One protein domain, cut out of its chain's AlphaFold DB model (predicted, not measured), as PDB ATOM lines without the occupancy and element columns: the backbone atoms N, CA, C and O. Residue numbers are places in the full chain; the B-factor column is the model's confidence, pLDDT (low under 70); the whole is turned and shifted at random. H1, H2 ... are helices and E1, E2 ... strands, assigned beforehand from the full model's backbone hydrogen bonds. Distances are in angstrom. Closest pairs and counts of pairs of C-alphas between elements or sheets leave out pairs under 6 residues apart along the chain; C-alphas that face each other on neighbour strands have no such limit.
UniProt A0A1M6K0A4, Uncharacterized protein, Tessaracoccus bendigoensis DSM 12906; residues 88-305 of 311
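Overview. This is residues 88 to 305 of the 311 residues of an uncharacterized protein of Tessaracoccus bendigoensis DSM 12906 (UniProt A0A1M6K0A4). A twisted five-stranded sheet, E1 to E5, has H1 and H2 packed on one face and H3 on the other, with the long H5 behind H3. At one end E5 turns into a second, small sheet of E6, E7 and E8, covered by H4; at the other end of the longest axis H6, H7 and H9 form a cluster of crossed helices. The printed part has 218 residues with nine named helices and eight named strands, in the order H1 H2 E1 E2 E3 H3 E4 E5 E6 H4 H5 E7 E8 H6 H7 H8 H9; its class is mixed, helices and strands. Both sheets are antiparallel, in the orders E1 E2 E3 E5 E4 and E6 E7 E8. The whole is compact, with a radius of gyration of the C-alphas of 17.4 A and spans of 52 by 40 by 29 A.

Along the chain. Find C-alpha 135 at (-41.037, 38.450, 8.543), where E3 begins; it runs 16.3 A to residue 140. Its neighbours in the sheet are E2, residues 126 to 129, and E5, residues 176 to 181 and 16.4 A long; look for the edge strands at E1, residues 117 to 121, the neighbour of E2, and E4, residues 165 to 170, the neighbour of E5. The helices on this sheet are H1, 89 to 97, H2, 104 to 113, and H3, 146 to 155. H5 runs 24.5 A from residue 206, C-alpha at (-65.595, 29.574, 18.747), to 222. The small sheet holds E6, 183 to 185, E7, 236 to 239, and E8, 244 to 246; H4 is residues 188 to 199. Then come H6, 254 to 263, H7, 265 to 271, H8, 274 to 277, and H9, 293 to 305, 18.5 A long and ending at C-alpha 305, (-40.628, 3.225, -12.068).

Arrangement. Start at the meander E1 E2 E3, each strand the antiparallel neighbour of the one before: N 119 and O 127 are 2.9 A apart, N 128 and O 137 3.0 A. Across E3 and E5, N 138 and O 178 are 2.8 A apart; in the hairpin E4 and E5, N 169 and O 177 are 2.9 A apart. E3, H3 and E4 form a split strand-helix-strand unit, E5 between its strands, with a right-handed crossover. The sheet and its helices make three layers, with helices on both faces of the sheet: H1 at a height of 9.9 A and H2 at 8.9 A over the sheet on the same face, H3 at 9.1 A on the opposite face. H3 touches H5 at a shallow tilt of 30 degrees, opposite ways, closest at the C-alphas of Tyr 148 and Val 215, 6.4 A. E5 runs on into E6 at 87 degrees. There N 184 and O 238 are 2.8 A apart across E6 and E7, and N 245 and O 237 2.9 A in the hairpin E7 and E8. H4 makes two layers with this sheet, a helix on one face, and runs across it at 70 degrees to E7 on the local plane. With residues 198 to 199 alone H4 touches H5, about perpendicular at 76 degrees; the closest C-alphas, of Leu 198 and Ala 209, are 5.7 A apart. H6 touches H7 at a steep tilt of 56 degrees, closest at the C-alphas of Ala 261 and Leu 268, 5.8 A. H9 touches H6 with residues 299 to 303 alone, closest at the C-alphas of Glu 262 and Leu 299, 6.5 A. H8 touches no helix. Each helix but H8, too short for such a pair, has every O i to N i+4 pair within hydrogen-bond range.

Size, cuts and confidence. The two C-alphas farthest apart, of Pro 203 and Arg 305, are 52.7 A apart. The printed part has no cut. Two links are long: residues 223 to 235, from H5 to E7, and 278 to 292, from H8 to H9. The mean pLDDT of the printed part is 95.6, and no printed residue is under 70.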
ATOM      1  N   ASP A  88     -46.090  43.626   3.549       90.06
ATOM      2  CA  ASP A  88     -44.771  43.856   4.111       90.06
ATOM      3  C   ASP A  88     -43.772  44.013   2.957       90.06
ATOM      4  O   ASP A  88     -43.812  43.212   2.020       90.06
ATOM      5  N   PRO A  89     -42.875  45.017   2.979       86.75
ATOM      6  CA  PRO A  89     -41.956  45.264   1.870       86.75
ATOM      7  C   PRO A  89     -41.048  44.068   1.559       86.75
ATOM      8  O   PRO A  89     -40.691  43.864   0.396       86.75
ATOM      9  N   HIS A  90     -40.678  43.263   2.559       90.81
ATOM     10  CA  HIS A  90     -39.928  42.034   2.334       90.81
ATOM     11  C   HIS A  90     -40.797  40.975   1.654       90.81
ATOM     12  O   HIS A  90     -40.328  40.316   0.725       90.81
ATOM     13  N   ALA A  91     -42.061  40.839   2.056       87.88
ATOM     14  CA  ALA A  91     -42.984  39.905   1.420       87.88
ATOM     15  C   ALA A  91     -43.317  40.291  -0.032       87.88
ATOM     16  O   ALA A  91     -43.304  39.437  -0.926       87.88
ATOM     17  N   ASP A  92     -43.531  41.577  -0.289       89.75
ATOM     18  CA  ASP A  92     -43.805  42.116  -1.621       89.75
ATOM     19  C   ASP A  92     -42.608  41.914  -2.562       89.75
ATOM     20  O   ASP A  92     -42.771  41.473  -3.700       89.75
ATOM     21  N   ALA A  93     -41.386  42.169  -2.079       89.31
ATOM     22  CA  ALA A  93     -40.172  41.951  -2.865       89.31
ATOM     23  C   ALA A  93     -39.999  40.472  -3.246       89.31
ATOM     24  O   ALA A  93     -39.769  40.148  -4.411       89.31
ATOM     25  N   VAL A  94     -40.176  39.561  -2.282       89.31
ATOM     26  CA  VAL A  94     -40.065  38.115  -2.525       89.31
ATOM     27  C   VAL A  94     -41.112  37.649  -3.533       89.31
ATOM     28  O   VAL A  94     -40.788  36.938  -4.483       89.31
ATOM     29  N   THR A  95     -42.370  38.051  -3.366       88.19
ATOM     30  CA  THR A  95     -43.444  37.623  -4.274       88.19
ATOM     31  C   THR A  95     -43.263  38.156  -5.694       88.19
ATOM     32  O   THR A  95     -43.528  37.412  -6.642       88.19
ATOM     33  N   ALA A  96     -42.766  39.386  -5.852       88.56
ATOM     34  CA  ALA A  96     -42.511  40.005  -7.150       88.56
ATOM     35  C   ALA A  96     -41.350  39.356  -7.924       88.56
ATOM     36  O   ALA A  96     -41.407  39.274  -9.152       88.56
ATOM     37  N   GLU A  97     -40.305  38.895  -7.233       89.12
ATOM     38  CA  GLU A  97     -39.104  38.326  -7.864       89.12
ATOM     39  C   GLU A  97     -39.210  36.821  -8.160       89.12
ATOM     40  O   GLU A  97     -38.459  36.290  -8.981       89.12
ATOM     41  N   LEU A  98     -40.137  36.111  -7.512       91.69
ATOM     42  CA  LEU A  98     -40.237  34.659  -7.630       91.69
ATOM     43  C   LEU A  98     -40.824  34.202  -8.978       91.69
ATOM     44  O   LEU A  98     -41.989  34.462  -9.303       91.69
ATOM     45  N   ASP A  99     -40.048  33.400  -9.710       92.50
ATOM     46  CA  ASP A  99     -40.448  32.752 -10.966       92.50
ATOM     47  C   ASP A  99     -41.659  31.808 -10.772       92.50
ATOM     48  O   ASP A  99     -41.697  31.061  -9.788       92.50
ATOM     49  N   PRO A 100     -42.674  31.801 -11.665       90.81
ATOM     50  CA  PRO A 100     -43.837  30.898 -11.593       90.81
ATOM     51  C   PRO A 100     -43.515  29.408 -11.409       90.81
ATOM     52  O   PRO A 100     -44.353  28.669 -10.904       90.81
ATOM     53  N   GLN A 101     -42.328  28.966 -11.819       95.06
ATOM     54  CA  GLN A 101     -41.818  27.601 -11.706       95.06
ATOM     55  C   GLN A 101     -40.726  27.454 -10.632       95.06
ATOM     56  O   GLN A 101     -40.042  26.431 -10.599       95.06
ATOM     57  N   ALA A 102     -40.556  28.449  -9.755       97.06
ATOM     58  CA  ALA A 102     -39.598  28.395  -8.659       97.06
ATOM     59  C   ALA A 102     -39.841  27.171  -7.766       97.06
ATOM     60  O   ALA A 102     -40.975  26.848  -7.396       97.06
ATOM     61  N   THR A 103     -38.747  26.505  -7.409       98.12
ATOM     62  CA  THR A 103     -38.723  25.397  -6.453       98.12
ATOM     63  C   THR A 103     -38.340  25.903  -5.062       98.12
ATOM     64  O   THR A 103     -37.893  27.040  -4.904       98.12
ATOM     65  N   HIS A 104     -38.453  25.052  -4.041       98.12
ATOM     66  CA  HIS A 104     -38.007  25.383  -2.683       98.12
ATOM     67  C   HIS A 104     -36.523  25.799  -2.621       98.12
ATOM     68  O   HIS A 104     -36.182  26.724  -1.888       98.12
ATOM     69  N   LEU A 105     -35.662  25.191  -3.451       97.88
ATOM     70  CA  LEU A 105     -34.236  25.526  -3.551       97.88
ATOM     71  C   LEU A 105     -34.004  26.919  -4.142       97.88
ATOM     72  O   LEU A 105     -33.057  27.607  -3.762       97.88
ATOM     73  N   ASP A 106     -34.839  27.328  -5.099       97.94
ATOM     74  CA  ASP A 106     -34.733  28.653  -5.710       97.94
ATOM     75  C   ASP A 106     -35.163  29.733  -4.722       97.94
ATOM     76  O   ASP A 106     -34.483  30.752  -4.609       97.94
ATOM     77  N   VAL A 107     -36.230  29.473  -3.956       98.12
ATOM     78  CA  VAL A 107     -36.685  30.366  -2.885       98.12
ATOM     79  C   VAL A 107     -35.623  30.497  -1.797       98.12
ATOM     80  O   VAL A 107     -35.228  31.611  -1.470       98.12
ATOM     81  N   GLU A 108     -35.119  29.382  -1.264       98.25
ATOM     82  CA  GLU A 108     -34.082  29.407  -0.227       98.25
ATOM     83  C   GLU A 108     -32.852  30.196  -0.697       98.25
ATOM     84  O   GLU A 108     -32.380  31.096  -0.002       98.25
ATOM     85  N   ARG A 109     -32.369  29.927  -1.918       97.69
ATOM     86  CA  ARG A 109     -31.224  30.640  -2.497       97.69
ATOM     87  C   ARG A 109     -31.490  32.137  -2.637       97.69
ATOM     88  O   ARG A 109     -30.617  32.927  -2.281       97.69
ATOM     89  N   LEU A 110     -32.654  32.516  -3.166       96.69
ATOM     90  CA  LEU A 110     -33.051  33.914  -3.338       96.69
ATOM     91  C   LEU A 110     -33.001  34.657  -1.999       96.69
ATOM     92  O   LEU A 110     -32.356  35.698  -1.885       96.69
ATOM     93  N   LEU A 111     -33.626  34.080  -0.975       97.88
ATOM     94  CA  LEU A 111     -33.728  34.679   0.351       97.88
ATOM     95  C   LEU A 111     -32.367  34.804   1.041       97.88
ATOM     96  O   LEU A 111     -32.037  35.869   1.563       97.88
ATOM     97  N   LEU A 112     -31.541  33.757   0.996       97.75
ATOM     98  CA  LEU A 112     -30.196  33.796   1.576       97.75
ATOM     99  C   LEU A 112     -29.310  34.855   0.901       97.75
ATOM    100  O   LEU A 112     -28.576  35.569   1.583       97.75
ATOM    101  N   VAL A 113     -29.395  35.004  -0.427       96.75
ATOM    102  CA  VAL A 113     -28.678  36.065  -1.161       96.75
ATOM    103  C   VAL A 113     -29.181  37.457  -0.765       96.75
ATOM    104  O   VAL A 113     -28.378  38.384  -0.661       96.75
ATOM    105  N   ALA A 114     -30.477  37.596  -0.483       95.62
ATOM    106  CA  ALA A 114     -31.087  38.828   0.017       95.62
ATOM    107  C   ALA A 114     -30.795  39.112   1.508       95.62
ATOM    108  O   ALA A 114     -31.290  40.099   2.054       95.62
ATOM    109  N   GLY A 115     -29.989  38.279   2.175       97.31
ATOM    110  CA  GLY A 115     -29.569  38.480   3.564       97.31
ATOM    111  C   GLY A 115     -30.536  37.931   4.612       97.31
ATOM    112  O   GLY A 115     -30.385  38.251   5.790       97.31
ATOM    113  N   TRP A 116     -31.508  37.106   4.214       98.25
ATOM    114  CA  TRP A 116     -32.335  36.372   5.168       98.25
ATOM    115  C   TRP A 116     -31.485  35.332   5.903       98.25
ATOM    116  O   TRP A 116     -30.524  34.791   5.352       98.25
ATOM    117  N   THR A 117     -31.832  35.038   7.153       98.19
ATOM    118  CA  THR A 117     -31.030  34.170   8.027       98.19
ATOM    119  C   THR A 117     -31.843  32.999   8.575       98.19
ATOM    120  O   THR A 117     -33.011  33.184   8.911       98.19
ATOM    121  N   PRO A 118     -31.269  31.786   8.694       97.56
ATOM    122  CA  PRO A 118     -31.969  30.658   9.302       97.56
ATOM    123  C   PRO A 118     -32.428  30.961  10.729       97.56
ATOM    124  O   PRO A 118     -31.637  31.414  11.556       97.56
ATOM    125  N   CYS A 119     -33.699  30.685  11.026       95.44
ATOM    126  CA  CYS A 119     -34.284  30.914  12.348       95.44
ATOM    127  C   CYS A 119     -35.077  29.724  12.906       95.44
ATOM    128  O   CYS A 119     -35.495  29.775  14.061       95.44
ATOM    129  N   GLY A 120     -35.270  28.661  12.122       92.12
ATOM    130  CA  GLY A 120     -35.924  27.430  12.562       92.12
ATOM    131  C   GLY A 120     -35.861  26.337  11.498       92.12
ATOM    132  O   GLY A 120     -35.622  26.612  10.323       92.12
ATOM    133  N   ALA A 121     -36.057  25.094  11.917       92.88
ATOM    134  CA  ALA A 121     -36.219  23.947  11.034       92.88
ATOM    135  C   ALA A 121     -37.049  22.891  11.764       92.88
ATOM    136  O   ALA A 121     -36.775  22.616  12.929       92.88
ATOM    137  N   GLY A 122     -38.035  22.331  11.072       90.75
ATOM    138  CA  GLY A 122     -38.807  21.176  11.521       90.75
ATOM    139  C   GLY A 122     -38.689  20.037  10.511       90.75
ATOM    140  O   GLY A 122     -37.910  20.106   9.558       90.75
ATOM    141  N   ASP A 123     -39.485  18.986  10.680       91.31
ATOM    142  CA  ASP A 123     -39.412  17.820   9.791       91.31
ATOM    143  C   ASP A 123     -39.823  18.102   8.343       91.31
ATOM    144  O   ASP A 123     -39.293  17.477   7.423       91.31
ATOM    145  N   TRP A 124     -40.728  19.059   8.140       94.56
ATOM    146  CA  TRP A 124     -41.341  19.346   6.840       94.56
ATOM    147  C   TRP A 124     -40.837  20.626   6.180       94.56
ATOM    148  O   TRP A 124     -40.927  20.756   4.960       94.56
ATOM    149  N   ALA A 125     -40.307  21.576   6.949       96.81
ATOM    150  CA  ALA A 125     -39.967  22.902   6.450       96.81
ATOM    151  C   ALA A 125     -38.774  23.512   7.188       96.81
ATOM    152  O   ALA A 125     -38.524  23.226   8.360       96.81
ATOM    153  N   ILE A 126     -38.068  24.401   6.494       97.81
ATOM    154  CA  ILE A 126     -37.110  25.331   7.095       97.81
ATOM    155  C   ILE A 126     -37.763  26.702   7.270       97.81
ATOM    156  O   ILE A 126     -38.717  27.042   6.566       97.81
ATOM    157  N   ALA A 127     -37.227  27.499   8.189       97.94
ATOM    158  CA  ALA A 127     -37.655  28.868   8.429       97.94
ATOM    159  C   ALA A 127     -36.473  29.837   8.301       97.94
ATOM    160  O   ALA A 127     -35.445  29.668   8.969       97.94
ATOM    161  N   LEU A 128     -36.634  30.867   7.468       98.56
ATOM    162  CA  LEU A 128     -35.682  31.969   7.320       98.56
ATOM    163  C   LEU A 128     -36.326  33.275   7.786       98.56
ATOM    164  O   LEU A 128     -37.453  33.572   7.406       98.56
ATOM    165  N   ALA A 129     -35.611  34.080   8.562       98.06
ATOM    166  CA  ALA A 129     -36.031  35.414   8.958       98.06
ATOM    167  C   ALA A 129     -35.473  36.470   8.000       98.06
ATOM    168  O   ALA A 129     -34.310  36.397   7.598       98.06
ATOM    169  N   SER A 130     -36.301  37.456   7.682       97.69
ATOM    170  CA  SER A 130     -35.927  38.684   6.972       97.69
ATOM    171  C   SER A 130     -34.791  39.447   7.679       97.69
ATOM    172  O   SER A 130     -34.544  39.220   8.866       97.69
ATOM    173  N   PRO A 131     -34.072  40.345   6.974       96.12
ATOM    174  CA  PRO A 131     -32.960  41.106   7.549       96.12
ATOM    175  C   PRO A 131     -33.312  41.959   8.777       96.12
ATOM    176  O   PRO A 131     -32.464  42.131   9.653       96.12
ATOM    177  N   ASP A 132     -34.532  42.499   8.849       92.81
ATOM    178  CA  ASP A 132     -35.041  43.219  10.026       92.81
ATOM    179  C   ASP A 132     -35.656  42.282  11.084       92.81
ATOM    180  O   ASP A 132     -35.734  42.638  12.259       92.81
ATOM    181  N   GLY A 133     -35.984  41.050  10.691       90.38
ATOM    182  CA  GLY A 133     -36.401  39.957  11.559       90.38
ATOM    183  C   GLY A 133     -37.907  39.869  11.796       90.38
ATOM    184  O   GLY A 133     -38.319  38.958  12.523       90.38
ATOM    185  N   ASP A 134     -38.701  40.753  11.188       92.44
ATOM    186  CA  ASP A 134     -40.149  40.876  11.416       92.44
ATOM    187  C   ASP A 134     -40.978  39.893  10.573       92.44
ATOM    188  O   ASP A 134     -42.063  39.477  10.991       92.44
ATOM    189  N   VAL A 135     -40.441  39.465   9.427       97.19
ATOM    190  CA  VAL A 135     -41.037  38.450   8.543       97.19
ATOM    191  C   VAL A 135     -40.245  37.149   8.583       97.19
ATOM    192  O   VAL A 135     -39.010  37.163   8.574       97.19
ATOM    193  N   VAL A 136     -40.956  36.022   8.566       98.19
ATOM    194  CA  VAL A 136     -40.404  34.671   8.446       98.19
ATOM    195  C   VAL A 136     -40.935  33.995   7.187       98.19
ATOM    196  O   VAL A 136     -42.135  33.975   6.940       98.19
ATOM    197  N   ALA A 137     -40.038  33.394   6.415       98.44
ATOM    198  CA  ALA A 137     -40.362  32.507   5.315       98.44
ATOM    199  C   ALA A 137     -40.319  31.061   5.806       98.44
ATOM    200  O   ALA A 137     -39.242  30.557   6.121       98.44
ATOM    201  N   ARG A 138     -41.475  30.395   5.848       98.31
ATOM    202  CA  ARG A 138     -41.589  28.939   6.000       98.31
ATOM    203  C   ARG A 138     -41.523  28.320   4.610       98.31
ATOM    204  O   ARG A 138     -42.384  28.589   3.774       98.31
ATOM    205  N   ILE A 139     -40.498  27.511   4.365       98.56
ATOM    206  CA  ILE A 139     -40.212  26.913   3.059       98.56
ATOM    207  C   ILE A 139     -40.234  25.398   3.214       98.56
ATOM    208  O   ILE A 139     -39.392  24.831   3.915       98.56
ATOM    209  N   SER A 140     -41.174  24.740   2.542       98.31
ATOM    210  CA  SER A 140     -41.228  23.283   2.479       98.31
ATOM    211  C   SER A 140     -40.890  22.771   1.076       98.31
ATOM    212  O   SER A 140     -41.461  23.264   0.098       98.31
ATOM    213  N   PRO A 141     -40.019  21.751   0.949       97.88
ATOM    214  CA  PRO A 141     -39.809  21.031  -0.307       97.88
ATOM    215  C   PRO A 141     -41.070  20.330  -0.812       97.88
ATOM    216  O   PRO A 141     -41.302  20.268  -2.017       97.88
ATOM    217  N   PHE A 142     -41.890  19.825   0.108       97.75
ATOM    218  CA  PHE A 142     -43.122  19.110  -0.181       97.75
ATOM    219  C   PHE A 142     -44.068  19.219   1.005       97.75
ATOM    220  O   PHE A 142     -43.776  18.704   2.080       97.75
ATOM    221  N   ASP A 143     -45.212  19.855   0.782       97.06
ATOM    222  CA  ASP A 143     -46.227  20.030   1.814       97.06
ATOM    223  C   ASP A 143     -47.616  20.047   1.160       97.06
ATOM    224  O   ASP A 143     -48.018  21.072   0.600       97.06
ATOM    225  N   PRO A 144     -48.344  18.916   1.144       96.50
ATOM    226  CA  PRO A 144     -49.679  18.865   0.559       96.50
ATOM    227  C   PRO A 144     -50.737  19.563   1.429       96.50
ATOM    228  O   PRO A 144     -51.796  19.905   0.910       96.50
ATOM    229  N   VAL A 145     -50.463  19.804   2.721       97.19
ATOM    230  CA  VAL A 145     -51.397  20.488   3.634       97.19
ATOM    231  C   VAL A 145     -51.178  22.000   3.696       97.19
ATOM    232  O   VAL A 145     -52.106  22.724   4.048       97.19
ATOM    233  N   GLY A 146     -50.012  22.492   3.269       96.88
ATOM    234  CA  GLY A 146     -49.665  23.916   3.178       96.88
ATOM    235  C   GLY A 146     -50.781  24.843   2.658       96.88
ATOM    236  O   GLY A 146     -51.074  25.832   3.330       96.88
ATOM    237  N   PRO A 147     -51.482  24.529   1.542       97.88
ATOM    238  CA  PRO A 147     -52.603  25.347   1.074       97.88
ATOM    239  C   PRO A 147     -53.759  25.477   2.078       97.88
ATOM    240  O   PRO A 147     -54.383  26.532   2.153       97.88
ATOM    241  N   TYR A 148     -54.051  24.431   2.853       98.62
ATOM    242  CA  TYR A 148     -55.117  24.450   3.859       98.62
ATOM    243  C   TYR A 148     -54.700  25.270   5.079       98.62
ATOM    244  O   TYR A 148     -55.506  26.028   5.611       98.62
ATOM    245  N   THR A 149     -53.429  25.196   5.479       98.25
ATOM    246  CA  THR A 149     -52.882  26.061   6.532       98.25
ATOM    247  C   THR A 149     -52.926  27.536   6.122       98.25
ATOM    248  O   THR A 149     -53.403  28.371   6.887       98.25
ATOM    249  N   ALA A 150     -52.519  27.863   4.892       98.38
ATOM    250  CA  ALA A 150     -52.604  29.228   4.377       98.38
ATOM    251  C   ALA A 150     -54.055  29.733   4.306       98.38
ATOM    252  O   ALA A 150     -54.343  30.855   4.724       98.38
ATOM    253  N   ARG A 151     -54.984  28.883   3.847       98.50
ATOM    254  CA  ARG A 151     -56.423  29.176   3.837       98.50
ATOM    255  C   ARG A 151     -56.967  29.444   5.241       98.50
ATOM    256  O   ARG A 151     -57.725  30.391   5.413       98.50
ATOM    257  N   LEU A 152     -56.568  28.657   6.243       98.69
ATOM    258  CA  LEU A 152     -56.928  28.914   7.641       98.69
ATOM    259  C   LEU A 152     -56.456  30.302   8.086       98.69
ATOM    260  O   LEU A 152     -57.222  31.023   8.720       98.69
ATOM    261  N   TYR A 153     -55.215  30.680   7.778       98.56
ATOM    262  CA  TYR A 153     -54.683  31.978   8.199       98.56
ATOM    263  C   TYR A 153     -55.427  33.146   7.558       98.56
ATOM    264  O   TYR A 153     -55.712  34.124   8.245       98.56
ATOM    265  N   ASP A 154     -55.799  33.017   6.286       97.44
ATOM    266  CA  ASP A 154     -56.607  34.014   5.583       97.44
ATOM    267  C   ASP A 154     -58.032  34.108   6.164       97.44
ATOM    268  O   ASP A 154     -58.460  35.170   6.620       97.44
ATOM    269  N   GLU A 155     -58.750  32.982   6.258       98.31
ATOM    270  CA  GLU A 155     -60.140  32.956   6.733       98.31
ATOM    271  C   GLU A 155     -60.270  33.363   8.210       98.31
ATOM    272  O   GLU A 155     -61.235  34.031   8.596       98.31
ATOM    273  N   ALA A 156     -59.296  32.995   9.049       98.19
ATOM    274  CA  ALA A 156     -59.303  33.299  10.476       98.19
ATOM    275  C   ALA A 156     -58.563  34.598  10.837       98.19
ATOM    276  O   ALA A 156     -58.499  34.931  12.026       98.19
ATOM    277  N   ALA A 157     -58.055  35.370   9.868       97.19
ATOM    278  CA  ALA A 157     -57.272  36.586  10.121       97.19
ATOM    279  C   ALA A 157     -57.988  37.567  11.070       97.19
ATOM    280  O   ALA A 157     -57.394  38.098  12.013       97.19
ATOM    281  N   ALA A 158     -59.300  37.746  10.890       95.94
ATOM    282  CA  ALA A 158     -60.120  38.647  11.702       95.94
ATOM    283  C   ALA A 158     -60.238  38.231  13.183       95.94
ATOM    284  O   ALA A 158     -60.586  39.058  14.028       95.94
ATOM    285  N   THR A 159     -59.936  36.972  13.521       96.75
ATOM    286  CA  THR A 159     -59.913  36.503  14.915       96.75
ATOM    287  C   THR A 159     -58.694  37.031  15.675       96.75
ATOM    288  O   THR A 159     -58.742  37.182  16.896       96.75
ATOM    289  N   GLY A 160     -57.591  37.314  14.968       96.44
ATOM    290  CA  GLY A 160     -56.294  37.619  15.574       96.44
ATOM    291  C   GLY A 160     -55.696  36.464  16.390       96.44
ATOM    292  O   GLY A 160     -54.838  36.718  17.236       96.44
ATOM    293  N   LEU A 161     -56.182  35.233  16.176       98.19
ATOM    294  CA  LEU A 161     -55.749  33.998  16.843       98.19
ATOM    295  C   LEU A 161     -54.976  33.052  15.903       98.19
ATOM    296  O   LEU A 161     -54.711  31.904  16.255       98.19
ATOM    297  N   VAL A 162     -54.604  33.544  14.724       98.62
ATOM    298  CA  VAL A 162     -53.704  32.915  13.751       98.62
ATOM    299  C   VAL A 162     -52.608  33.922  13.380       98.62
ATOM    300  O   VAL A 162     -52.802  35.121  13.614       98.62
ATOM    301  N   PRO A 163     -51.463  33.474  12.842       98.25
ATOM    302  CA  PRO A 163     -50.431  34.374  12.351       98.25
ATOM    303  C   PRO A 163     -50.955  35.272  11.233       98.25
ATOM    304  O   PRO A 163     -51.776  34.855  10.413       98.25
ATOM    305  N   LEU A 164     -50.413  36.482  11.146       97.31
ATOM    306  CA  LEU A 164     -50.507  37.271   9.924       97.31
ATOM    307  C   LEU A 164     -49.766  36.550   8.790       97.31
ATOM    308  O   LEU A 164     -48.561  36.306   8.881       97.31
ATOM    309  N   LEU A 165     -50.503  36.241   7.723       97.50
ATOM    310  CA  LEU A 165     -49.987  35.706   6.469       97.50
ATOM    311  C   LEU A 165     -49.834  36.853   5.467       97.50
ATOM    312  O   LEU A 165     -50.824  37.388   4.978       97.50
ATOM    313  N   PHE A 166     -48.593  37.223   5.156       97.19
ATOM    314  CA  PHE A 166     -48.293  38.252   4.159       97.19
ATOM    315  C   PHE A 166     -48.415  37.713   2.735       97.19
ATOM    316  O   PHE A 166     -48.884  38.406   1.837       97.19
ATOM    317  N   ALA A 167     -47.981  36.470   2.515       96.62
ATOM    318  CA  ALA A 167     -48.098  35.809   1.223       96.62
ATOM    319  C   ALA A 167     -48.044  34.288   1.353       96.62
ATOM    320  O   ALA A 167     -47.316  33.743   2.183       96.62
ATOM    321  N   HIS A 168     -48.746  33.603   0.453       97.38
ATOM    322  CA  HIS A 168     -48.656  32.160   0.257       97.38
ATOM    323  C   HIS A 168     -48.413  31.847  -1.215       97.38
ATOM    324  O   HIS A 168     -48.972  32.493  -2.104       97.38
ATOM    325  N   ARG A 169     -47.570  30.849  -1.482       96.81
ATOM    326  CA  ARG A 169     -47.290  30.388  -2.836       96.81
ATOM    327  C   ARG A 169     -47.008  28.894  -2.878       96.81
ATOM    328  O   ARG A 169     -46.137  28.389  -2.175       96.81
ATOM    329  N   ARG A 170     -47.676  28.213  -3.809       97.06
ATOM    330  CA  ARG A 170     -47.303  26.859  -4.230       97.06
ATOM    331  C   ARG A 170     -46.065  26.906  -5.111       97.06
ATOM    332  O   ARG A 170     -45.998  27.701  -6.049       97.06
ATOM    333  N   LEU A 171     -45.100  26.054  -4.800       97.88
ATOM    334  CA  LEU A 171     -43.838  25.942  -5.515       97.88
ATOM    335  C   LEU A 171     -43.866  24.728  -6.443       97.88
ATOM    336  O   LEU A 171     -44.553  23.733  -6.191       97.88
ATOM    337  N   ALA A 172     -43.095  24.799  -7.524       97.19
ATOM    338  CA  ALA A 172     -42.973  23.682  -8.447       97.19
ATOM    339  C   ALA A 172     -42.422  22.439  -7.729       97.19
ATOM    340  O   ALA A 172     -41.538  22.533  -6.875       97.19
ATOM    341  N   GLY A 173     -42.926  21.259  -8.096       96.44
ATOM    342  CA  GLY A 173     -42.477  19.986  -7.531       96.44
ATOM    343  C   GLY A 173     -43.084  19.626  -6.172       96.44
ATOM    344  O   GLY A 173     -42.612  18.669  -5.557       96.44
ATOM    345  N   GLY A 174     -44.112  20.355  -5.720       96.69
ATOM    346  CA  GLY A 174     -44.878  20.041  -4.508       96.69
ATOM    347  C   GLY A 174     -44.615  20.929  -3.298       96.69
ATOM    348  O   GLY A 174     -45.278  20.756  -2.273       96.69
ATOM    349  N   GLY A 175     -43.670  21.860  -3.413       97.81
ATOM    350  CA  GLY A 175     -43.264  22.716  -2.307       97.81
ATOM    351  C   GLY A 175     -44.286  23.791  -1.951       97.81
ATOM    352  O   GLY A 175     -45.212  24.092  -2.710       97.81
ATOM    353  N   ASP A 176     -44.075  24.395  -0.790       98.25
ATOM    354  CA  ASP A 176     -44.924  25.442  -0.228       98.25
ATOM    355  C   ASP A 176     -44.058  26.560   0.350       98.25
ATOM    356  O   ASP A 176     -43.053  26.295   1.015       98.25
ATOM    357  N   LEU A 177     -44.449  27.803   0.086       98.50
ATOM    358  CA  LEU A 177     -43.882  28.997   0.695       98.50
ATOM    359  C   LEU A 177     -44.985  29.759   1.421       98.50
ATOM    360  O   LEU A 177     -45.982  30.141   0.806       98.50
ATOM    361  N   GLN A 178     -44.746  30.065   2.691       98.50
ATOM    362  CA  GLN A 178     -45.551  31.003   3.467       98.50
ATOM    363  C   GLN A 178     -44.650  32.098   4.030       98.50
ATOM    364  O   GLN A 178     -43.603  31.806   4.611       98.50
ATOM    365  N   LEU A 179     -45.054  33.353   3.848       98.31
ATOM    366  CA  LEU A 179     -44.426  34.524   4.450       98.31
ATOM    367  C   LEU A 179     -45.321  34.996   5.591       98.31
ATOM    368  O   LEU A 179     -46.451  35.423   5.360       98.31
ATOM    369  N   LEU A 180     -44.822  34.875   6.814       97.94
ATOM    370  CA  LEU A 180     -45.575  35.034   8.053       97.94
ATOM    371  C   LEU A 180     -44.939  36.113   8.929       97.94
ATOM    372  O   LEU A 180     -43.743  36.392   8.810       97.94
ATOM    373  N   GLU A 181     -45.708  36.686   9.851       97.12
ATOM    374  CA  GLU A 181     -45.120  37.462  10.949       97.12
ATOM    375  C   GLU A 181     -44.169  36.611  11.804       97.12
ATOM    376  O   GLU A 181     -44.329  35.396  11.947       97.12
ATOM    377  N   ARG A 182     -43.173  37.255  12.420       96.50
ATOM    378  CA  ARG A 182     -42.284  36.604  13.383       96.50
ATOM    379  C   ARG A 182     -43.032  36.250  14.667       96.50
ATOM    380  O   ARG A 182     -43.614  37.106  15.334       96.50
ATOM    381  N   LEU A 183     -42.921  34.984  15.057       97.06
ATOM    382  CA  LEU A 183     -43.501  34.444  16.282       97.06
ATOM    383  C   LEU A 183     -42.412  33.994  17.258       97.06
ATOM    384  O   LEU A 183     -41.287  33.666  16.871       97.06
ATOM    385  N   THR A 184     -42.769  33.947  18.537       96.19
ATOM    386  CA  THR A 184     -41.923  33.429  19.615       96.19
ATOM    387  C   THR A 184     -42.594  32.236  20.300       96.19
ATOM    388  O   THR A 184     -43.810  32.285  20.505       96.19
ATOM    389  N   PRO A 185     -41.840  31.191  20.690       95.88
ATOM    390  CA  PRO A 185     -42.380  30.063  21.448       95.88
ATOM    391  C   PRO A 185     -43.027  30.495  22.771       95.88
ATOM    392  O   PRO A 185     -42.668  31.525  23.348       95.88
ATOM    393  N   VAL A 186     -43.954  29.682  23.276       97.19
ATOM    394  CA  VAL A 186     -44.583  29.871  24.595       97.19
ATOM    395  C   VAL A 186     -44.364  28.657  25.486       97.19
ATOM    396  O   VAL A 186     -43.957  27.595  25.021       97.19
ATOM    397  N   GLY A 187     -44.619  28.813  26.786       96.31
ATOM    398  CA  GLY A 187     -44.553  27.693  27.719       96.31
ATOM    399  C   GLY A 187     -45.668  26.677  27.468       96.31
ATOM    400  O   GLY A 187     -46.810  27.054  27.201       96.31
ATOM    401  N   GLU A 188     -45.354  25.390  27.639       96.00
ATOM    402  CA  GLU A 188     -46.305  24.282  27.465       96.00
ATOM    403  C   GLU A 188     -47.653  24.481  28.185       96.00
ATOM    404  O   GLU A 188     -48.681  24.211  27.565       96.00
ATOM    405  N   PRO A 189     -47.728  24.998  29.434       97.81
ATOM    406  CA  PRO A 189     -49.019  25.190  30.098       97.81
ATOM    407  C   PRO A 189     -49.953  26.155  29.358       97.81
ATOM    408  O   PRO A 189     -51.162  25.929  29.315       97.81
ATOM    409  N   GLU A 190     -49.408  27.223  28.768       97.44
ATOM    410  CA  GLU A 190     -50.197  28.182  27.988       97.44
ATOM    411  C   GLU A 190     -50.670  27.564  26.672       97.44
ATOM    412  O   GLU A 190     -51.831  27.729  26.294       97.44
ATOM    413  N   ALA A 191     -49.790  26.808  26.009       98.06
ATOM    414  CA  ALA A 191     -50.116  26.096  24.783       98.06
ATOM    415  C   ALA A 191     -51.232  25.065  25.001       98.06
ATOM    416  O   ALA A 191     -52.236  25.077  24.289       98.06
ATOM    417  N   PHE A 192     -51.120  24.229  26.037       98.06
ATOM    418  CA  PHE A 192     -52.154  23.251  26.370       98.06
ATOM    419  C   PHE A 192     -53.481  23.906  26.753       98.06
ATOM    420  O   PHE A 192     -54.535  23.408  26.363       98.06
ATOM    421  N   ALA A 193     -53.459  25.033  27.470       98.00
ATOM    422  CA  ALA A 193     -54.680  25.770  27.781       98.00
ATOM    423  C   ALA A 193     -55.367  26.302  26.513       98.00
ATOM    424  O   ALA A 193     -56.591  26.248  26.411       98.00
ATOM    425  N   PHE A 194     -54.597  26.784  25.534       98.38
ATOM    426  CA  PHE A 194     -55.139  27.203  24.242       98.38
ATOM    427  C   PHE A 194     -55.739  26.019  23.474       98.38
ATOM    428  O   PHE A 194     -56.883  26.097  23.031       98.38
ATOM    429  N   LEU A 195     -55.008  24.907  23.361       98.19
ATOM    430  CA  LEU A 195     -55.471  23.702  22.665       98.19
ATOM    431  C   LEU A 195     -56.724  23.101  23.314       98.19
ATOM    432  O   LEU A 195     -57.642  22.689  22.611       98.19
ATOM    433  N   ALA A 196     -56.810  23.113  24.646       97.81
ATOM    434  CA  ALA A 196     -58.005  22.679  25.363       97.81
ATOM    435  C   ALA A 196     -59.224  23.550  25.021       97.81
ATOM    436  O   ALA A 196     -60.306  23.017  24.798       97.81
ATOM    437  N   ARG A 197     -59.046  24.875  24.915       97.69
ATOM    438  CA  ARG A 197     -60.108  25.791  24.466       97.69
ATOM    439  C   ARG A 197     -60.465  25.589  22.996       97.69
ATOM    440  O   ARG A 197     -61.606  25.803  22.628       97.69
ATOM    441  N   LEU A 198     -59.521  25.195  22.146       97.75
ATOM    442  CA  LEU A 198     -59.824  24.863  20.753       97.75
ATOM    443  C   LEU A 198     -60.651  23.569  20.654       97.75
ATOM    444  O   LEU A 198     -61.540  23.477  19.814       97.75
ATOM    445  N   ALA A 199     -60.378  22.592  21.524       96.75
ATOM    446  CA  ALA A 199     -61.115  21.332  21.596       96.75
ATOM    447  C   ALA A 199     -62.507  21.471  22.244       96.75
ATOM    448  O   ALA A 199     -63.428  20.749  21.862       96.75
ATOM    449  N   ASP A 200     -62.665  22.390  23.202       97.62
ATOM    450  CA  ASP A 200     -63.936  22.744  23.850       97.62
ATOM    451  C   ASP A 200     -64.158  24.274  23.791       97.62
ATOM    452  O   ASP A 200     -63.769  25.001  24.716       97.62
ATOM    453  N   PRO A 201     -64.711  24.793  22.672       97.44
ATOM    454  CA  PRO A 201     -64.737  26.226  22.390       97.44
ATOM    455  C   PRO A 201     -65.635  27.047  23.312       97.44
ATOM    456  O   PRO A 201     -66.857  26.903  23.339       97.44
ATOM    457  N   ASP A 202     -65.029  28.028  23.980       97.19
ATOM    458  CA  ASP A 202     -65.753  29.156  24.564       97.19
ATOM    459  C   ASP A 202     -66.041  30.255  23.511       97.19
ATOM    460  O   ASP A 202     -65.445  30.261  22.427       97.19
ATOM    461  N   PRO A 203     -66.923  31.235  23.804       97.00
ATOM    462  CA  PRO A 203     -67.277  32.281  22.841       97.00
ATOM    463  C   PRO A 203     -66.097  33.103  22.298       97.00
ATOM    464  O   PRO A 203     -66.224  33.718  21.244       97.00
ATOM    465  N   GLY A 204     -64.963  33.148  23.006       95.75
ATOM    466  CA  GLY A 204     -63.768  33.878  22.592       95.75
ATOM    467  C   GLY A 204     -62.906  33.155  21.554       95.75
ATOM    468  O   GLY A 204     -62.039  33.799  20.973       95.75
ATOM    469  N   ILE A 205     -63.118  31.854  21.319       98.06
ATOM    470  CA  ILE A 205     -62.381  31.056  20.318       98.06
ATOM    471  C   ILE A 205     -63.300  30.309  19.340       98.06
ATOM    472  O   ILE A 205     -62.816  29.801  18.334       98.06
ATOM    473  N   ALA A 206     -64.617  30.286  19.578       98.44
ATOM    474  CA  ALA A 206     -65.595  29.574  18.747       98.44
ATOM    475  C   ALA A 206     -65.439  29.840  17.239       98.44
ATOM    476  O   ALA A 206     -65.395  28.899  16.457       98.44
ATOM    477  N   ALA A 207     -65.238  31.101  16.838       98.50
ATOM    478  CA  ALA A 207     -65.036  31.445  15.428       98.50
ATOM    479  C   ALA A 207     -63.773  30.801  14.821       98.50
ATOM    480  O   ALA A 207     -63.811  30.346  13.682       98.50
ATOM    481  N   LEU A 208     -62.666  30.734  15.573       98.69
ATOM    482  CA  LEU A 208     -61.462  30.027  15.124       98.69
ATOM    483  C   LEU A 208     -61.735  28.524  15.019       98.69
ATOM    484  O   LEU A 208     -61.365  27.913  14.023       98.69
ATOM    485  N   ALA A 209     -62.380  27.937  16.028       98.62
ATOM    486  CA  ALA A 209     -62.671  26.507  16.058       98.62
ATOM    487  C   ALA A 209     -63.544  26.069  14.868       98.62
ATOM    488  O   ALA A 209     -63.236  25.065  14.227       98.62
ATOM    489  N   ASP A 210     -64.569  26.854  14.523       98.75
ATOM    490  CA  ASP A 210     -65.445  26.590  13.377       98.75
ATOM    491  C   ASP A 210     -64.670  26.600  12.046       98.75
ATOM    492  O   ASP A 210     -64.826  25.690  11.228       98.75
ATOM    493  N   ILE A 211     -63.791  27.591  11.840       98.81
ATOM    494  CA  ILE A 211     -62.948  27.684  10.634       98.81
ATOM    495  C   ILE A 211     -61.954  26.521  10.591       98.81
ATOM    496  O   ILE A 211     -61.833  25.856   9.560       98.81
ATOM    497  N   VAL A 212     -61.290  26.224  11.716       98.81
ATOM    498  CA  VAL A 212     -60.333  25.114  11.815       98.81
ATOM    499  C   VAL A 212     -60.996  23.797  11.422       98.81
ATOM    500  O   VAL A 212     -60.437  23.058  10.610       98.81
ATOM    501  N   ALA A 213     -62.189  23.523  11.956       98.62
ATOM    502  CA  ALA A 213     -62.946  22.314  11.662       98.62
ATOM    503  C   ALA A 213     -63.413  22.260  10.199       98.62
ATOM    504  O   ALA A 213     -63.311  21.211   9.563       98.62
ATOM    505  N   SER A 214     -63.893  23.379   9.646       98.75
ATOM    506  CA  SER A 214     -64.346  23.442   8.253       98.75
ATOM    507  C   SER A 214     -63.204  23.181   7.269       98.75
ATOM    508  O   SER A 214     -63.344  22.357   6.365       98.75
ATOM    509  N   VAL A 215     -62.063  23.849   7.446       98.81
ATOM    510  CA  VAL A 215     -60.895  23.680   6.572       98.81
ATOM    511  C   VAL A 215     -60.294  22.278   6.727       98.81
ATOM    512  O   VAL A 215     -59.899  21.671   5.731       98.81
ATOM    513  N   HIS A 216     -60.291  21.711   7.941       98.62
ATOM    514  CA  HIS A 216     -59.856  20.326   8.163       98.62
ATOM    515  C   HIS A 216     -60.750  19.312   7.453       98.62
ATOM    516  O   HIS A 216     -60.244  18.384   6.827       98.62
ATOM    517  N   ALA A 217     -62.071  19.496   7.506       98.62
ATOM    518  CA  ALA A 217     -63.010  18.615   6.819       98.62
ATOM    519  C   ALA A 217     -62.782  18.608   5.298       98.62
ATOM    520  O   ALA A 217     -62.869  17.553   4.664       98.62
ATOM    521  N   ASP A 218     -62.441  19.761   4.717       98.62
ATOM    522  CA  ASP A 218     -62.047  19.854   3.311       98.62
ATOM    523  C   ASP A 218     -60.717  19.140   3.044       98.62
ATOM    524  O   ASP A 218     -60.643  18.327   2.121       98.62
ATOM    525  N   ALA A 219     -59.701  19.357   3.886       98.12
ATOM    526  CA  ALA A 219     -58.408  18.685   3.766       98.12
ATOM    527  C   ALA A 219     -58.544  17.155   3.828       98.12
ATOM    528  O   ALA A 219     -58.005  16.453   2.979       98.12
ATOM    529  N   VAL A 220     -59.327  16.625   4.772       98.00
ATOM    530  CA  VAL A 220     -59.593  15.181   4.912       98.00
ATOM    531  C   VAL A 220     -60.323  14.610   3.696       98.00
ATOM    532  O   VAL A 220     -60.091  13.466   3.306       98.00
ATOM    533  N   ARG A 221     -61.219  15.388   3.086       97.88
ATOM    534  CA  ARG A 221     -61.974  14.973   1.896       97.88
ATOM    535  C   ARG A 221     -61.106  14.934   0.639       97.88
ATOM    536  O   ARG A 221     -61.382  14.136  -0.255       97.88
ATOM    537  N   GLU A 222     -60.111  15.806   0.553       96.62
ATOM    538  CA  GLU A 222     -59.352  16.066  -0.674       96.62
ATOM    539  C   GLU A 222     -57.948  15.440  -0.662       96.62
ATOM    540  O   GLU A 222     -57.442  15.065  -1.720       96.62
ATOM    541  N   LEU A 223     -57.332  15.266   0.511       95.94
ATOM    542  CA  LEU A 223     -55.975  14.740   0.652       95.94
ATOM    543  C   LEU A 223     -55.976  13.282   1.146       95.94
ATOM    544  O   LEU A 223     -56.475  13.001   2.237       95.94
ATOM    545  N   PRO A 224     -55.330  12.340   0.429       92.38
ATOM    546  CA  PRO A 224     -55.347  10.923   0.802       92.38
ATOM    547  C   PRO A 224     -54.634  10.584   2.120       92.38
ATOM    548  O   PRO A 224     -54.875   9.517   2.679       92.38
ATOM    549  N   TRP A 225     -53.749  11.467   2.592       96.19
ATOM    550  CA  TRP A 225     -52.973  11.308   3.826       96.19
ATOM    551  C   TRP A 225     -53.092  12.544   4.724       96.19
ATOM    552  O   TRP A 225     -52.103  12.968   5.313       96.19
ATOM    553  N   CYS A 226     -54.269  13.169   4.815       97.19
ATOM    554  CA  CYS A 226     -54.497  14.177   5.854       97.19
ATOM    555  C   CYS A 226     -54.573  13.495   7.225       97.19
ATOM    556  O   CYS A 226     -55.395  12.597   7.421       97.19
ATOM    557  N   GLY A 227     -53.750  13.936   8.175       95.44
ATOM    558  CA  GLY A 227     -53.859  13.508   9.564       95.44
ATOM    559  C   GLY A 227     -55.098  14.088  10.269       95.44
ATOM    560  O   GLY A 227     -55.798  14.951   9.719       95.44
ATOM    561  N   PRO A 228     -55.388  13.645  11.506       95.88
ATOM    562  CA  PRO A 228     -56.250  14.392  12.425       95.88
ATOM    563  C   PRO A 228     -55.680  15.795  12.710       95.88
ATOM    564  O   PRO A 228     -54.579  16.126  12.280       95.88
ATOM    565  N   LEU A 229     -56.418  16.622  13.455       96.12
ATOM    566  CA  LEU A 229     -55.875  17.893  13.939       96.12
ATOM    567  C   LEU A 229     -54.640  17.648  14.809       96.12
ATOM    568  O   LEU A 229     -54.656  16.783  15.691       96.12
ATOM    569  N   ASP A 230     -53.590  18.425  14.568       94.38
ATOM    570  CA  ASP A 230     -52.396  18.384  15.394       94.38
ATOM    571  C   ASP A 230     -52.669  19.033  16.759       94.38
ATOM    572  O   ASP A 230     -53.214  20.131  16.869       94.38
ATOM    573  N   SER A 231     -52.275  18.323  17.811       93.19
ATOM    574  CA  SER A 231     -52.410  18.736  19.213       93.19
ATOM    575  C   SER A 231     -51.057  19.065  19.842       93.19
ATOM    576  O   SER A 231     -50.937  19.187  21.062       93.19
ATOM    577  N   ASN A 232     -50.026  19.203  19.013       93.25
ATOM    578  CA  ASN A 232     -48.695  19.572  19.434       93.25
ATOM    579  C   ASN A 232     -48.686  20.969  20.084       93.25
ATOM    580  O   ASN A 232     -49.022  21.954  19.428       93.25
ATOM    581  N   PRO A 233     -48.256  21.115  21.351       95.56
ATOM    582  CA  PRO A 233     -48.201  22.421  22.005       95.56
ATOM    583  C   PRO A 233     -47.236  23.401  21.321       95.56
ATOM    584  O   PRO A 233     -47.409  24.609  21.470       95.56
ATOM    585  N   SER A 234     -46.253  22.925  20.545       93.50
ATOM    586  CA  SER A 234     -45.348  23.815  19.800       93.50
ATOM    587  C   SER A 234     -46.034  24.580  18.663       93.50
ATOM    588  O   SER A 234     -45.518  25.608  18.227       93.50
ATOM    589  N   ASN A 235     -47.235  24.148  18.271       96.19
ATOM    590  CA  ASN A 235     -48.089  24.844  17.317       96.19
ATOM    591  C   ASN A 235     -48.769  26.078  17.922       96.19
ATOM    592  O   ASN A 235     -49.403  26.847  17.204       96.19
ATOM    593  N   ILE A 236     -48.657  26.296  19.231       98.38
ATOM    594  CA  ILE A 236     -49.102  27.536  19.856       98.38
ATOM    595  C   ILE A 236     -47.892  28.436  20.038       98.38
ATOM    596  O   ILE A 236     -46.925  28.090  20.714       98.38
ATOM    597  N   MET A 237     -47.956  29.622  19.448       98.06
ATOM    598  CA  MET A 237     -46.887  30.609  19.538       98.06
ATOM    599  C   MET A 237     -47.441  31.963  19.966       98.06
ATOM    600  O   MET A 237     -48.650  32.157  20.084       98.06
ATOM    601  N   ARG A 238     -46.549  32.918  20.222       98.06
ATOM    602  CA  ARG A 238     -46.896  34.290  20.583       98.06
ATOM    603  C   ARG A 238     -46.422  35.254  19.512       98.06
ATOM    604  O   ARG A 238     -45.264  35.198  19.109       98.06
ATOM    605  N   ASN A 239     -47.303  36.151  19.089       96.12
ATOM    606  CA  ASN A 239     -46.927  37.236  18.188       96.12
ATOM    607  C   ASN A 239     -46.299  38.422  18.934       96.12
ATOM    608  O   ASN A 239     -46.340  38.507  20.164       96.12
ATOM    609  N   ARG A 240     -45.773  39.399  18.185       94.19
ATOM    610  CA  ARG A 240     -45.144  40.615  18.743       94.19
ATOM    611  C   ARG A 240     -46.061  41.450  19.644       94.19
ATOM    612  O   ARG A 240     -45.591  42.238  20.458       94.19
ATOM    613  N   HIS A 241     -47.377  41.287  19.505       93.50
ATOM    614  CA  HIS A 241     -48.384  41.967  20.322       93.50
ATOM    615  C   HIS A 241     -48.733  41.196  21.604       93.50
ATOM    616  O   HIS A 241     -49.637  41.597  22.336       93.50
ATOM    617  N   GLY A 242     -48.042  40.089  21.877       95.94
ATOM    618  CA  GLY A 242     -48.230  39.277  23.069       95.94
ATOM    619  C   GLY A 242     -49.417  38.313  23.005       95.94
ATOM    620  O   GLY A 242     -49.693  37.650  24.004       95.94
ATOM    621  N   ARG A 243     -50.116  38.205  21.867       96.88
ATOM    622  CA  ARG A 243     -51.269  37.305  21.694       96.88
ATOM    623  C   ARG A 243     -50.817  35.899  21.312       96.88
ATOM    624  O   ARG A 243     -49.872  35.753  20.543       96.88
ATOM    625  N   LEU A 244     -51.507  34.894  21.857       98.44
ATOM    626  CA  LEU A 244     -51.345  33.500  21.447       98.44
ATOM    627  C   LEU A 244     -52.014  33.279  20.090       98.44
ATOM    628  O   LEU A 244     -53.130  33.755  19.878       98.44
ATOM    629  N   VAL A 245     -51.337  32.546  19.214       98.62
ATOM    630  CA  VAL A 245     -51.816  32.186  17.878       98.62
ATOM    631  C   VAL A 245     -51.625  30.694  17.626       98.62
ATOM    632  O   VAL A 245     -50.670  30.097  18.126       98.62
ATOM    633  N   LEU A 246     -52.537  30.108  16.850       98.62
ATOM    634  CA  LEU A 246     -52.466  28.733  16.361       98.62
ATOM    635  C   LEU A 246     -51.697  28.680  15.037       98.62
ATOM    636  O   LEU A 246     -52.079  29.338  14.072       98.62
ATOM    637  N   THR A 247     -50.657  27.858  14.983       96.94
ATOM    638  CA  THR A 247     -49.846  27.566  13.792       96.94
ATOM    639  C   THR A 247     -50.015  26.103  13.375       96.94
ATOM    640  O   THR A 247     -50.410  25.292  14.200       96.94
ATOM    641  N   ASP A 248     -49.803  25.781  12.097       93.50
ATOM    642  CA  ASP A 248     -49.744  24.419  11.534       93.50
ATOM    643  C   ASP A 248     -50.662  23.328  12.169       93.50
ATOM    644  O   ASP A 248     -50.185  22.242  12.489       93.50
ATOM    645  N   PRO A 249     -51.993  23.527  12.333       96.62
ATOM    646  CA  PRO A 249     -52.857  22.501  12.938       96.62
ATOM    647  C   PRO A 249     -53.141  21.309  12.010       96.62
ATOM    648  O   PRO A 249     -53.769  20.334  12.430       96.62
ATOM    649  N   TYR A 250     -52.734  21.393  10.743       97.81
ATOM    650  CA  TYR A 250     -52.912  20.352   9.737       97.81
ATOM    651  C   TYR A 250     -51.560  19.764   9.370       97.81
ATOM    652  O   TYR A 250     -50.606  20.500   9.126       97.81
ATOM    653  N   TYR A 251     -51.502  18.440   9.259       95.12
ATOM    654  CA  TYR A 251     -50.301  17.731   8.845       95.12
ATOM    655  C   TYR A 251     -50.637  16.603   7.873       95.12
ATOM    656  O   TYR A 251     -51.726  16.019   7.900       95.12
ATOM    657  N   ALA A 252     -49.683  16.297   7.000       95.25
ATOM    658  CA  ALA A 252     -49.720  15.069   6.231       95.25
ATOM    659  C   ALA A 252     -49.260  13.911   7.123       95.25
ATOM    660  O   ALA A 252     -48.218  14.011   7.772       95.25
ATOM    661  N   ASP A 253     -49.998  12.806   7.123       95.19
ATOM    662  CA  ASP A 253     -49.629  11.558   7.788       95.19
ATOM    663  C   ASP A 253     -48.396  10.948   7.103       95.19
ATOM    664  O   ASP A 253     -48.483  10.076   6.234       95.19
ATOM    665  N   GLY A 254     -47.228  11.480   7.469       93.25
ATOM    666  CA  GLY A 254     -45.924  11.110   6.937       93.25
ATOM    667  C   GLY A 254     -45.665   9.607   7.015       93.25
ATOM    668  O   GLY A 254     -45.334   9.025   5.982       93.25
ATOM    669  N   PRO A 255     -45.841   8.949   8.177       92.56
ATOM    670  CA  PRO A 255     -45.649   7.508   8.296       92.56
ATOM    671  C   PRO A 255     -46.446   6.703   7.264       92.56
ATOM    672  O   PRO A 255     -45.855   5.907   6.533       92.56
ATOM    673  N   ASN A 256     -47.756   6.938   7.130       95.69
ATOM    674  CA  ASN A 256     -48.568   6.192   6.164       95.69
ATOM    675  C   ASN A 256     -48.291   6.599   4.710       95.69
ATOM    676  O   ASN A 256     -48.324   5.747   3.814       95.69
ATOM    677  N   LEU A 257     -47.979   7.871   4.460       96.25
ATOM    678  CA  LEU A 257     -47.595   8.375   3.143       96.25
ATOM    679  C   LEU A 257     -46.302   7.715   2.650       96.25
ATOM    680  O   LEU A 257     -46.275   7.161   1.548       96.25
ATOM    681  N   TYR A 258     -45.248   7.702   3.467       95.38
ATOM    682  CA  TYR A 258     -43.962   7.110   3.093       95.38
ATOM    683  C   TYR A 258     -43.998   5.580   3.100       95.38
ATOM    684  O   TYR A 258     -43.403   4.967   2.213       95.38
ATOM    685  N   ALA A 259     -44.768   4.949   3.995       95.38
ATOM    686  CA  ALA A 259     -45.025   3.511   3.920       95.38
ATOM    687  C   ALA A 259     -45.727   3.138   2.604       95.38
ATOM    688  O   ALA A 259     -45.344   2.164   1.957       95.38
ATOM    689  N   THR A 260     -46.702   3.941   2.157       97.19
ATOM    690  CA  THR A 260     -47.360   3.720   0.860       97.19
ATOM    691  C   THR A 260     -46.380   3.915  -0.292       97.19
ATOM    692  O   THR A 260     -46.304   3.062  -1.169       97.19
ATOM    693  N   ALA A 261     -45.574   4.979  -0.274       95.75
ATOM    694  CA  ALA A 261     -44.542   5.202  -1.284       95.75
ATOM    695  C   ALA A 261     -43.548   4.024  -1.376       95.75
ATOM    696  O   ALA A 261     -43.050   3.699  -2.456       95.75
ATOM    697  N   GLU A 262     -43.267   3.360  -0.254       95.19
ATOM    698  CA  GLU A 262     -42.354   2.224  -0.206       95.19
ATOM    699  C   GLU A 262     -42.983   0.905  -0.686       95.19
ATOM    700  O   GLU A 262     -42.309   0.132  -1.384       95.19
ATOM    701  N   GLN A 263     -44.228   0.641  -0.277       96.62
ATOM    702  CA  GLN A 263     -44.909  -0.655  -0.406       96.62
ATOM    703  C   GLN A 263     -45.843  -0.727  -1.622       96.62
ATOM    704  O   GLN A 263     -45.955  -1.781  -2.244       96.62
ATOM    705  N   ASP A 264     -46.483   0.387  -1.973       97.00
ATOM    706  CA  ASP A 264     -47.424   0.528  -3.087       97.00
ATOM    707  C   ASP A 264     -47.207   1.876  -3.812       97.00
ATOM    708  O   ASP A 264     -48.041   2.791  -3.757       97.00
ATOM    709  N   PRO A 265     -46.058   2.038  -4.498       96.75
ATOM    710  CA  PRO A 265     -45.735   3.281  -5.191       96.75
ATOM    711  C   PRO A 265     -46.723   3.594  -6.323       96.75
ATOM    712  O   PRO A 265     -46.924   4.764  -6.633       96.75
ATOM    713  N   ALA A 266     -47.377   2.584  -6.910       96.75
ATOM    714  CA  ALA A 266     -48.386   2.772  -7.952       96.75
ATOM    715  C   ALA A 266     -49.602   3.554  -7.427       96.75
ATOM    716  O   ALA A 266     -50.067   4.499  -8.071       96.75
ATOM    717  N   ARG A 267     -50.078   3.217  -6.222       96.44
ATOM    718  CA  ARG A 267     -51.130   3.987  -5.551       96.44
ATOM    719  C   ARG A 267     -50.695   5.421  -5.273       96.44
ATOM    720  O   ARG A 267     -51.482   6.336  -5.503       96.44
ATOM    721  N   LEU A 268     -49.463   5.629  -4.803       96.69
ATOM    722  CA  LEU A 268     -48.967   6.977  -4.520       96.69
ATOM    723  C   LEU A 268     -48.943   7.850  -5.783       96.69
ATOM    724  O   LEU A 268     -49.516   8.936  -5.768       96.69
ATOM    725  N   VAL A 269     -48.330   7.377  -6.873       96.38
ATOM    726  CA  VAL A 269     -48.203   8.183  -8.103       96.38
ATOM    727  C   VAL A 269     -49.546   8.460  -8.780       96.38
ATOM    728  O   VAL A 269     -49.688   9.480  -9.445       96.38
ATOM    729  N   THR A 270     -50.541   7.594  -8.565       95.69
ATOM    730  CA  THR A 270     -51.922   7.815  -9.023       95.69
ATOM    731  C   THR A 270     -52.602   8.944  -8.247       95.69
ATOM    732  O   THR A 270     -53.381   9.705  -8.813       95.69
ATOM    733  N   LEU A 271     -52.334   9.041  -6.942       95.69
ATOM    734  CA  LEU A 271     -53.001   9.993  -6.052       95.69
ATOM    735  C   LEU A 271     -52.303  11.353  -5.983       95.69
ATOM    736  O   LEU A 271     -52.966  12.355  -5.735       95.69
ATOM    737  N   ILE A 272     -50.985  11.401  -6.193       95.31
ATOM    738  CA  ILE A 272     -50.214  12.645  -6.225       95.31
ATOM    739  C   ILE A 272     -49.378  12.667  -7.512       95.31
ATOM    740  O   ILE A 272     -48.399  11.918  -7.613       95.31
ATOM    741  N   PRO A 273     -49.735  13.517  -8.494       93.81
ATOM    742  CA  PRO A 273     -48.991  13.667  -9.743       93.81
ATOM    743  C   PRO A 273     -47.530  14.083  -9.529       93.81
ATOM    744  O   PRO A 273     -47.203  14.743  -8.540       93.81
ATOM    745  N   GLU A 274     -46.647  13.733 -10.468       95.12
ATOM    746  CA  GLU A 274     -45.197  13.971 -10.367       95.12
ATOM    747  C   GLU A 274     -44.859  15.441 -10.079       95.12
ATOM    748  O   GLU A 274     -44.037  15.742  -9.208       95.12
ATOM    749  N   GLU A 275     -45.533  16.374 -10.753       94.38
ATOM    750  CA  GLU A 275     -45.323  17.809 -10.586       94.38
ATOM    751  C   GLU A 275     -45.670  18.328  -9.180       94.38
ATOM    752  O   GLU A 275     -45.232  19.420  -8.814       94.38
ATOM    753  N   GLN A 276     -46.391  17.539  -8.378       95.00
ATOM    754  CA  GLN A 276     -46.803  17.865  -7.011       95.00
ATOM    755  C   GLN A 276     -46.030  17.096  -5.930       95.00
ATOM    756  O   GLN A 276     -46.234  17.367  -4.751       95.00
ATOM    757  N   ARG A 277     -45.148  16.153  -6.290       95.88
ATOM    758  CA  ARG A 277     -44.374  15.349  -5.316       95.88
ATOM    759  C   ARG A 277     -42.898  15.180  -5.645       95.88
ATOM    760  O   ARG A 277     -42.221  14.404  -4.974       95.88
ATOM    761  N   ARG A 278     -42.389  15.846  -6.683       96.25
ATOM    762  CA  ARG A 278     -40.994  15.721  -7.138       96.25
ATOM    763  C   ARG A 278     -39.988  15.796  -5.986       96.25
ATOM    764  O   ARG A 278     -39.018  15.045  -5.981       96.25
ATOM    765  N   PHE A 279     -40.247  16.664  -5.011       96.19
ATOM    766  CA  PHE A 279     -39.358  16.919  -3.879       96.19
ATOM    767  C   PHE A 279     -39.828  16.284  -2.561       96.19
ATOM    768  O   PHE A 279     -39.292  16.604  -1.503       96.19
ATOM    769  N   MET A 280     -40.777  15.336  -2.591       95.25
ATOM    770  CA  MET A 280     -41.286  14.674  -1.375       95.25
ATOM    771  C   MET A 280     -40.203  13.974  -0.554       95.25
ATOM    772  O   MET A 280     -40.357  13.747   0.635       95.25
ATOM    773  N   THR A 281     -39.083  13.637  -1.182       94.12
ATOM    774  CA  THR A 281     -37.956  12.963  -0.544       94.12
ATOM    775  C   THR A 281     -36.889  13.912   0.007       94.12
ATOM    776  O   THR A 281     -35.830  13.468   0.453       94.12
ATOM    777  N   GLU A 282     -37.115  15.220  -0.111       94.25
ATOM    778  CA  GLU A 282     -36.153  16.275   0.219       94.25
ATOM    779  C   GLU A 282     -36.544  17.074   1.463       94.25
ATOM    780  O   GLU A 282     -35.817  17.988   1.838       94.25
ATOM    781  N   ILE A 283     -37.638  16.696   2.136       93.06
ATOM    782  CA  ILE A 283     -38.040  17.307   3.407       93.06
ATOM    783  C   ILE A 283     -36.909  17.232   4.461       93.06
ATOM    784  O   ILE A 283     -36.128  16.269   4.446       93.06
ATOM    785  N   PRO A 284     -36.773  18.232   5.359       89.12
ATOM    786  CA  PRO A 284     -35.586  18.354   6.209       89.12
ATOM    787  C   PRO A 284     -35.398  17.236   7.241       89.12
ATOM    788  O   PRO A 284     -34.257  16.854   7.504       89.12
ATOM    789  N   LEU A 285     -36.491  16.721   7.820       88.12
ATOM    790  CA  LEU A 285     -36.470  15.726   8.905       88.12
ATOM    791  C   LEU A 285     -35.563  16.132  10.082       88.12
ATOM    792  O   LEU A 285     -34.790  15.323  10.605       88.12
ATOM    793  N   ALA A 286     -35.604  17.415  10.453       81.62
ATOM    794  CA  ALA A 286     -34.729  17.984  11.474       81.62
ATOM    795  C   ALA A 286     -34.932  17.358  12.870       81.62
ATOM    796  O   ALA A 286     -33.999  17.351  13.673       81.62
ATOM    797  N   GLU A 287     -36.118  16.812  13.144       80.25
ATOM    798  CA  GLU A 287     -36.518  16.247  14.436       80.25
ATOM    799  C   GLU A 287     -36.526  14.714  14.392       80.25
ATOM    800  O   GLU A 287     -35.966  14.059  15.273       80.25
ATOM    801  N   SER A 288     -37.102  14.139  13.335       81.44
ATOM    802  CA  SER A 288     -37.197  12.688  13.121       81.44
ATOM    803  C   SER A 288     -35.872  12.039  12.706       81.44
ATOM    804  O   SER A 288     -35.707  10.821  12.808       81.44
ATOM    805  N   GLY A 289     -34.905  12.845  12.266       81.00
ATOM    806  CA  GLY A 289     -33.602  12.402  11.793       81.00
ATOM    807  C   GLY A 289     -33.567  12.220  10.271       81.00
ATOM    808  O   GLY A 289     -34.528  11.739   9.664       81.00
ATOM    809  N   PRO A 290     -32.446  12.581   9.623       80.56
ATOM    810  CA  PRO A 290     -32.371  12.615   8.174       80.56
ATOM    811  C   PRO A 290     -32.447  11.210   7.583       80.56
ATOM    812  O   PRO A 290     -31.868  10.254   8.110       80.56
ATOM    813  N   TRP A 291     -33.071  11.097   6.414       78.19
ATOM    814  CA  TRP A 291     -32.940   9.893   5.604       78.19
ATOM    815  C   TRP A 291     -31.488   9.637   5.228       78.19
ATOM    816  O   TRP A 291     -30.733  10.560   4.901       78.19
ATOM    817  N   SER A 292     -31.120   8.358   5.172       87.75
ATOM    818  CA  SER A 292     -29.885   8.002   4.497       87.75
ATOM    819  C   SER A 292     -30.003   8.359   3.011       87.75
ATOM    820  O   SER A 292     -31.069   8.250   2.396       87.75
ATOM    821  N   THR A 293     -28.889   8.764   2.400       88.94
ATOM    822  CA  THR A 293     -28.844   9.022   0.954       88.94
ATOM    823  C   THR A 293     -29.299   7.798   0.153       88.94
ATOM    824  O   THR A 293     -29.936   7.945  -0.885       88.94
ATOM    825  N   MET A 294     -29.010   6.591   0.649       91.12
ATOM    826  CA  MET A 294     -29.404   5.342  -0.001       91.12
ATOM    827  C   MET A 294     -30.920   5.135   0.016       91.12
ATOM    828  O   MET A 294     -31.482   4.813  -1.029       91.12
ATOM    829  N   ASP A 295     -31.579   5.362   1.153       90.31
ATOM    830  CA  ASP A 295     -33.035   5.194   1.275       90.31
ATOM    831  C   ASP A 295     -33.776   6.223   0.418       90.31
ATOM    832  O   ASP A 295     -34.714   5.878  -0.302       90.31
ATOM    833  N   ARG A 296     -33.278   7.468   0.401       91.75
ATOM    834  CA  ARG A 296     -33.794   8.537  -0.461       91.75
ATOM    835  C   ARG A 296     -33.760   8.139  -1.937       91.75
ATOM    836  O   ARG A 296     -34.788   8.178  -2.608       91.75
ATOM    837  N   LEU A 297     -32.590   7.738  -2.437       93.94
ATOM    838  CA  LEU A 297     -32.412   7.349  -3.839       93.94
ATOM    839  C   LEU A 297     -33.229   6.099  -4.193       93.94
ATOM    840  O   LEU A 297     -33.790   6.014  -5.285       93.94
ATOM    841  N   ALA A 298     -33.321   5.135  -3.273       94.31
ATOM    842  CA  ALA A 298     -34.119   3.932  -3.468       94.31
ATOM    843  C   ALA A 298     -35.613   4.259  -3.604       94.31
ATOM    844  O   ALA A 298     -36.274   3.722  -4.495       94.31
ATOM    845  N   LEU A 299     -36.139   5.158  -2.764       94.69
ATOM    846  CA  LEU A 299     -37.529   5.596  -2.844       94.69
ATOM    847  C   LEU A 299     -37.799   6.379  -4.135       94.69
ATOM    848  O   LEU A 299     -38.758   6.074  -4.839       94.69
ATOM    849  N   GLN A 300     -36.919   7.312  -4.507       95.25
ATOM    850  CA  GLN A 300     -37.024   8.057  -5.770       95.25
ATOM    851  C   GLN A 300     -37.077   7.123  -6.989       95.25
ATOM    852  O   GLN A 300     -37.919   7.294  -7.869       95.25
ATOM    853  N   GLU A 301     -36.228   6.092  -7.033       95.44
ATOM    854  CA  GLU A 301     -36.229   5.116  -8.128       95.44
ATOM    855  C   GLU A 301     -37.515   4.275  -8.163       95.44
ATOM    856  O   GLU A 301     -38.016   3.976  -9.251       95.44
ATOM    857  N   LYS A 302     -38.083   3.907  -7.004       95.81
ATOM    858  CA  LYS A 302     -39.386   3.218  -6.942       95.81
ATOM    859  C   LYS A 302     -40.493   4.074  -7.558       95.81
ATOM    860  O   LYS A 302     -41.242   3.573  -8.395       95.81
ATOM    861  N   LEU A 303     -40.558   5.353  -7.190       96.44
ATOM    862  CA  LEU A 303     -41.560   6.287  -7.710       96.44
ATOM    863  C   LEU A 303     -41.392   6.516  -9.211       96.44
ATOM    864  O   LEU A 303     -42.351   6.373  -9.961       96.44
ATOM    865  N   ARG A 304     -40.155   6.726  -9.675       95.69
ATOM    866  CA  ARG A 304     -39.850   6.882 -11.104       95.69
ATOM    867  C   ARG A 304     -40.282   5.666 -11.935       95.69
ATOM    868  O   ARG A 304     -40.711   5.810 -13.077       95.69
ATOM    869  N   ARG A 305     -40.149   4.449 -11.396       96.12
ATOM    870  CA  ARG A 305     -40.628   3.225 -12.068       96.12
ATOM    871  C   ARG A 305     -42.148   3.135 -12.100       96.12
ATOM    872  O   ARG A 305     -42.689   2.688 -13.109       96.12
TER     873      ARG A 305